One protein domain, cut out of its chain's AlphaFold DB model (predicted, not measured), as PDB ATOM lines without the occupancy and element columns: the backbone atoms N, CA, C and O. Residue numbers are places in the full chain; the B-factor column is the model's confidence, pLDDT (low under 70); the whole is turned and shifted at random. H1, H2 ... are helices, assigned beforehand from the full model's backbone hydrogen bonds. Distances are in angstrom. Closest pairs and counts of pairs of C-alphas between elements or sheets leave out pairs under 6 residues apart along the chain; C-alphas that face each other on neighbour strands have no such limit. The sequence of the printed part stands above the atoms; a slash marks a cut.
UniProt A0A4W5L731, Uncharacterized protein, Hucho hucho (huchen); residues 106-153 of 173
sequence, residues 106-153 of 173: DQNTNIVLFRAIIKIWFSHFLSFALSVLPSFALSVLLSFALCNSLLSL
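Overview. This is residues 106 to 153 of the 173 residues of an uncharacterized protein of Hucho hucho (huchen) (UniProt A0A4W5L731). Two helices, H1 and the shorter H2, run opposite ways nearly side by side as a loose, narrow V, joined at its closed end by a tight link and open at the other end. The two come nearest to each other beside this link, and residues 106 to 117 of H1 stand free. The printed part has 48 residues with two named helices, H1 then H2 along the chain, and no named strand; the class is all helix. The whole is loose, with a radius of gyration of the C-alphas of 12.7 A, and the C-alphas span 41 by 20 by 6 A.

Arrangement. H1, residues 106 to 130, and H2, residues 136 to 152, are close but not clearly touching, with 2 pairs of C-alphas within 8 A. Their closest C-alphas are those of Ala 129 and Phe 136, 6.1 A apart. Their lines stand at a shallow tilt of 13 degrees, and they run opposite ways. Their centres are 13.7 A apart. In H1 and H2 every O i to N i+4 pair is within hydrogen-bond range.

Along the chain. H1 begins with C-alpha 106 at (8.752, 23.220, -53.355) and ends with C-alpha 130 at (-5.742, 29.450, -22.001), 35.1 A from first to last C-alpha. After the five link residues, H2 runs from C-alpha 136 at (-12.159, 30.818, -25.070) to C-alpha 152 at (-10.502, 18.418, -46.196), a length of 24.6 A.

Size, cuts and confidence. The two C-alphas farthest apart are those of Asp 106 and Pro 134, at 41.5 A. Residues 130 to 135 and 148 to 153 also stand free. The printed part has no cut, and its one link, H1 to H2, is tight. The mean pLDDT of the printed part is 71.3; 19 residues are under 70, namely residues 106 to 110, 129 to 131, 133 to 138, 140 and 150 to 153.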
ATOM      1  N   ASP A 106       9.214  21.919 -53.849       51.59
ATOM      2  CA  ASP A 106       8.752  23.220 -53.355       51.59
ATOM      3  C   ASP A 106       7.333  23.117 -52.763       51.59
ATOM      4  O   ASP A 106       7.089  23.543 -51.641       51.59
ATOM      5  N   GLN A 107       6.418  22.403 -53.424       51.88
ATOM      6  CA  GLN A 107       5.079  22.104 -52.890       51.88
ATOM      7  C   GLN A 107       5.135  21.352 -51.548       51.88
ATOM      8  O   GLN A 107       4.492  21.757 -50.581       51.88
ATOM      9  N   ASN A 108       5.960  20.303 -51.439       60.81
ATOM     10  CA  ASN A 108       6.050  19.511 -50.209       60.81
ATOM     11  C   ASN A 108       6.706  20.291 -49.053       60.81
ATOM     12  O   ASN A 108       6.275  20.193 -47.908       60.81
ATOM     13  N   THR A 109       7.719  21.114 -49.337       65.81
ATOM     14  CA  THR A 109       8.361  21.956 -48.314       65.81
ATOM     15  C   THR A 109       7.463  23.103 -47.867       65.81
ATOM     16  O   THR A 109       7.364  23.330 -46.664       65.81
ATOM     17  N   ASN A 110       6.730  23.751 -48.778       69.50
ATOM     18  CA  ASN A 110       5.711  24.740 -48.424       69.50
ATOM     19  C   ASN A 110       4.592  24.116 -47.581       69.50
ATOM     20  O   ASN A 110       4.202  24.704 -46.578       69.50
ATOM     21  N   ILE A 111       4.132  22.901 -47.897       74.38
ATOM     22  CA  ILE A 111       3.127  22.186 -47.091       74.38
ATOM     23  C   ILE A 111       3.674  21.832 -45.700       74.38
ATOM     24  O   ILE A 111       2.995  22.032 -44.690       74.38
ATOM     25  N   VAL A 112       4.905  21.323 -45.605       75.75
ATOM     26  CA  VAL A 112       5.533  20.976 -44.319       75.75
ATOM     27  C   VAL A 112       5.793  22.225 -43.475       75.75
ATOM     28  O   VAL A 112       5.523  22.212 -42.273       75.75
ATOM     29  N   LEU A 113       6.254  23.310 -44.095       78.12
ATOM     30  CA  LEU A 113       6.504  24.593 -43.447       78.12
ATOM     31  C   LEU A 113       5.200  25.246 -42.990       78.12
ATOM     32  O   LEU A 113       5.101  25.671 -41.845       78.12
ATOM     33  N   PHE A 114       4.172  25.252 -43.835       79.62
ATOM     34  CA  PHE A 114       2.844  25.753 -43.493       79.62
ATOM     35  C   PHE A 114       2.257  24.982 -42.309       79.62
ATOM     36  O   PHE A 114       1.794  25.577 -41.338       79.62
ATOM     37  N   ARG A 115       2.390  23.651 -42.307       76.00
ATOM     38  CA  ARG A 115       1.975  22.800 -41.186       76.00
ATOM     39  C   ARG A 115       2.798  23.049 -39.920       76.00
ATOM     40  O   ARG A 115       2.251  22.980 -38.823       76.00
ATOM     41  N   ALA A 116       4.088  23.360 -40.036       80.00
ATOM     42  CA  ALA A 116       4.928  23.730 -38.897       80.00
ATOM     43  C   ALA A 116       4.548  25.107 -38.325       80.00
ATOM     44  O   ALA A 116       4.401  25.243 -37.112       80.00
ATOM     45  N   ILE A 117       4.310  26.099 -39.184       83.06
ATOM     46  CA  ILE A 117       3.886  27.450 -38.798       83.06
ATOM     47  C   ILE A 117       2.519  27.403 -38.121       83.06
ATOM     48  O   ILE A 117       2.366  27.978 -37.048       83.06
ATOM     49  N   ILE A 118       1.558  26.652 -38.668       81.62
ATOM     50  CA  ILE A 118       0.249  26.443 -38.034       81.62
ATOM     51  C   ILE A 118       0.415  25.831 -36.644       81.62
ATOM     52  O   ILE A 118      -0.243  26.270 -35.708       81.62
ATOM     53  N   LYS A 119       1.320  24.861 -36.468       76.38
ATOM     54  CA  LYS A 119       1.577  24.251 -35.154       76.38
ATOM     55  C   LYS A 119       2.189  25.238 -34.158       76.38
ATOM     56  O   LYS A 119       1.782  25.242 -33.000       76.38
ATOM     57  N   ILE A 120       3.121  26.083 -34.596       82.75
ATOM     58  CA  ILE A 120       3.715  27.137 -33.758       82.75
ATOM     59  C   ILE A 120       2.653  28.172 -33.372       82.75
ATOM     60  O   ILE A 120       2.525  28.530 -32.201       82.75
ATOM     61  N   TRP A 121       1.861  28.615 -34.346       82.62
ATOM     62  CA  TRP A 121       0.847  29.638 -34.147       82.62
ATOM     63  C   TRP A 121      -0.278  29.125 -33.250       82.62
ATOM     64  O   TRP A 121      -0.645  29.795 -32.292       82.62
ATOM     65  N   PHE A 122      -0.741  27.890 -33.473       81.69
ATOM     66  CA  PHE A 122      -1.719  27.216 -32.621       81.69
ATOM     67  C   PHE A 122      -1.197  27.034 -31.199       81.69
ATOM     68  O   PHE A 122      -1.925  27.313 -30.260       81.69
ATOM     69  N   SER A 123       0.063  26.635 -31.011       76.56
ATOM     70  CA  SER A 123       0.640  26.495 -29.669       76.56
ATOM     71  C   SER A 123       0.673  27.825 -28.915       76.56
ATOM     72  O   SER A 123       0.350  27.875 -27.729       76.56
ATOM     73  N   HIS A 124       1.054  28.910 -29.589       79.00
ATOM     74  CA  HIS A 124       1.132  30.230 -28.973       79.00
ATOM     75  C   HIS A 124      -0.260  30.824 -28.718       79.00
ATOM     76  O   HIS A 124      -0.518  31.382 -27.654       79.00
ATOM     77  N   PHE A 125      -1.183  30.632 -29.661       77.94
ATOM     78  CA  PHE A 125      -2.578  31.033 -29.537       77.94
ATOM     79  C   PHE A 125      -3.288  30.256 -28.425       77.94
ATOM     80  O   PHE A 125      -3.941  30.867 -27.591       77.94
ATOM     81  N   LEU A 126      -3.097  28.938 -28.343       71.62
ATOM     82  CA  LEU A 126      -3.634  28.087 -27.283       71.62
ATOM     83  C   LEU A 126      -3.085  28.505 -25.915       71.62
ATOM     84  O   LEU A 126      -3.850  28.616 -24.967       71.62
ATOM     85  N   SER A 127      -1.790  28.826 -25.820       72.56
ATOM     86  CA  SER A 127      -1.182  29.334 -24.584       72.56
ATOM     87  C   SER A 127      -1.755  30.689 -24.161       72.56
ATOM     88  O   SER A 127      -2.008  30.911 -22.980       72.56
ATOM     89  N   PHE A 128      -1.961  31.602 -25.112       77.12
ATOM     90  CA  PHE A 128      -2.534  32.919 -24.845       77.12
ATOM     91  C   PHE A 128      -4.011  32.823 -24.461       77.12
ATOM     92  O   PHE A 128      -4.484  33.479 -23.543       77.12
ATOM     93  N   ALA A 129      -4.746  31.961 -25.139       69.38
ATOM     94  CA  ALA A 129      -6.176  31.861 -24.991       69.38
ATOM     95  C   ALA A 129      -6.569  30.977 -23.782       69.38
ATOM     96  O   ALA A 129      -7.596  31.239 -23.151       69.38
ATOM     97  N   LEU A 130      -5.672  30.079 -23.330       65.00
ATOM     98  CA  LEU A 130      -5.742  29.450 -22.001       65.00
ATOM     99  C   LEU A 130      -5.644  30.468 -20.848       65.00
ATOM    100  O   LEU A 130      -6.158  30.231 -19.756       65.00
ATOM    101  N   SER A 131      -5.013  31.619 -21.092       67.94
ATOM    102  CA  SER A 131      -4.909  32.704 -20.111       67.94
ATOM    103  C   SER A 131      -6.192  33.543 -19.994       67.94
ATOM    104  O   SER A 131      -6.296  34.347 -19.072       67.94
ATOM    105  N   VAL A 132      -7.161  33.391 -20.907       70.31
ATOM    106  CA  VAL A 132      -8.342  34.274 -21.049       70.31
ATOM    107  C   VAL A 132      -9.638  33.443 -21.046       70.31
ATOM    108  O   VAL A 132     -10.567  33.636 -21.833       70.31
ATOM    109  N   LEU A 133      -9.692  32.449 -20.155       62.72
ATOM    110  CA  LEU A 133     -10.528  31.256 -20.304       62.72
ATOM    111  C   LEU A 133     -12.066  31.387 -20.308       62.72
ATOM    112  O   LEU A 133     -12.683  30.451 -20.809       62.72
ATOM    113  N   PRO A 134     -12.752  32.467 -19.878       61.25
ATOM    114  CA  PRO A 134     -14.209  32.485 -20.026       61.25
ATOM    115  C   PRO A 134     -14.686  32.861 -21.445       61.25
ATOM    116  O   PRO A 134     -15.832  32.591 -21.779       61.25
ATOM    117  N   SER A 135     -13.835  33.430 -22.314       61.06
ATOM    118  CA  SER A 135     -14.186  33.767 -23.720       61.06
ATOM    119  C   SER A 135     -13.681  32.742 -24.749       61.06
ATOM    120  O   SER A 135     -13.872  32.886 -25.956       61.06
ATOM    121  N   PHE A 136     -13.012  31.693 -24.275       59.59
ATOM    122  CA  PHE A 136     -12.159  30.818 -25.070       59.59
ATOM    123  C   PHE A 136     -12.919  29.770 -25.901       59.59
ATOM    124  O   PHE A 136     -12.469  29.393 -26.986       59.59
ATOM    125  N   ALA A 137     -14.103  29.355 -25.440       68.00
ATOM    126  CA  ALA A 137     -14.874  28.255 -26.026       68.00
ATOM    127  C   ALA A 137     -15.211  28.453 -27.520       68.00
ATOM    128  O   ALA A 137     -15.127  27.507 -28.301       68.00
ATOM    129  N   LEU A 138     -15.516  29.683 -27.949       66.00
ATOM    130  CA  LEU A 138     -15.830  29.990 -29.352       66.00
ATOM    131  C   LEU A 138     -14.582  29.990 -30.251       66.00
ATOM    132  O   LEU A 138     -14.651  29.564 -31.403       66.00
ATOM    133  N   SER A 139     -13.429  30.409 -29.718       70.00
ATOM    134  CA  SER A 139     -12.163  30.406 -30.464       70.00
ATOM    135  C   SER A 139     -11.669  28.986 -30.759       70.00
ATOM    136  O   SER A 139     -11.163  28.713 -31.848       70.00
ATOM    137  N   VAL A 140     -11.897  28.058 -29.826       69.81
ATOM    138  CA  VAL A 140     -11.560  26.639 -29.983       69.81
ATOM    139  C   VAL A 140     -12.455  25.987 -31.033       69.81
ATOM    140  O   VAL A 140     -11.959  25.248 -31.881       69.81
ATOM    141  N   LEU A 141     -13.753  26.304 -31.033       71.88
ATOM    142  CA  LEU A 141     -14.695  25.765 -32.011       71.88
ATOM    143  C   LEU A 141     -14.379  26.245 -33.438       71.88
ATOM    144  O   LEU A 141     -14.354  25.444 -34.372       71.88
ATOM    145  N   LEU A 142     -14.071  27.536 -33.603       72.88
ATOM    146  CA  LEU A 142     -13.712  28.117 -34.899       72.88
ATOM    147  C   LEU A 142     -12.360  27.587 -35.402       72.88
ATOM    148  O   LEU A 142     -12.219  27.274 -36.583       72.88
ATOM    149  N   SER A 143     -11.387  27.400 -34.504       75.12
ATOM    150  CA  SER A 143     -10.112  26.761 -34.842       75.12
ATOM    151  C   SER A 143     -10.292  25.295 -35.241       75.12
ATOM    152  O   SER A 143      -9.635  24.844 -36.175       75.12
ATOM    153  N   PHE A 144     -11.174  24.547 -34.574       76.25
ATOM    154  CA  PHE A 144     -11.472  23.159 -34.925       76.25
ATOM    155  C   PHE A 144     -12.143  23.055 -36.301       76.25
ATOM    156  O   PHE A 144     -11.772  22.201 -37.105       76.25
ATOM    157  N   ALA A 145     -13.070  23.966 -36.608       77.75
ATOM    158  CA  ALA A 145     -13.731  24.045 -37.909       77.75
ATOM    159  C   ALA A 145     -12.761  24.409 -39.049       77.75
ATOM    160  O   ALA A 145     -12.811  23.807 -40.125       77.75
ATOM    161  N   LEU A 146     -11.836  25.343 -38.807       76.81
ATOM    162  CA  LEU A 146     -10.802  25.721 -39.776       76.81
ATOM    163  C   LEU A 146      -9.782  24.596 -39.989       76.81
ATOM    164  O   LEU A 146      -9.424  24.314 -41.128       76.81
ATOM    165  N   CYS A 147      -9.372  23.891 -38.930       72.06
ATOM    166  CA  CYS A 147      -8.492  22.726 -39.044       72.06
ATOM    167  C   CYS A 147      -9.143  21.581 -39.831       72.06
ATOM    168  O   CYS A 147      -8.478  20.982 -40.674       72.06
ATOM    169  N   ASN A 148     -10.430  21.304 -39.604       74.62
ATOM    170  CA  ASN A 148     -11.168  20.318 -40.399       74.62
ATOM    171  C   ASN A 148     -11.283  20.746 -41.868       74.62
ATOM    172  O   ASN A 148     -11.025  19.947 -42.760       74.62
ATOM    173  N   SER A 149     -11.581  22.023 -42.130       75.00
ATOM    174  CA  SER A 149     -11.693  22.544 -43.499       75.00
ATOM    175  C   SER A 149     -10.361  22.512 -44.257       75.00
ATOM    176  O   SER A 149     -10.334  22.155 -45.431       75.00
ATOM    177  N   LEU A 150      -9.238  22.824 -43.597       66.19
ATOM    178  CA  LEU A 150      -7.902  22.726 -44.196       66.19
ATOM    179  C   LEU A 150      -7.469  21.270 -44.424       66.19
ATOM    180  O   LEU A 150      -6.783  20.988 -45.403       66.19
ATOM    181  N   LEU A 151      -7.866  20.351 -43.538       65.38
ATOM    182  CA  LEU A 151      -7.600  18.922 -43.699       65.38
ATOM    183  C   LEU A 151      -8.425  18.324 -44.851       65.38
ATOM    184  O   LEU A 151      -7.900  17.514 -45.609       65.38
ATOM    185  N   SER A 152      -9.666  18.782 -45.044       61.38
ATOM    186  CA  SER A 152     -10.502  18.418 -46.196       61.38
ATOM    187  C   SER A 152      -9.992  18.977 -47.527       61.38
ATOM    188  O   SER A 152     -10.209  18.348 -48.558       61.38
ATOM    189  N   LEU A 153      -9.288  20.113 -47.529       60.56
ATOM    190  CA  LEU A 153      -8.742  20.719 -48.752       60.56
ATOM    191  C   LEU A 153      -7.500  19.980 -49.298       60.56
ATOM    192  O   LEU A 153      -7.095  20.212 -50.433       60.56
TER     193      LEU A 153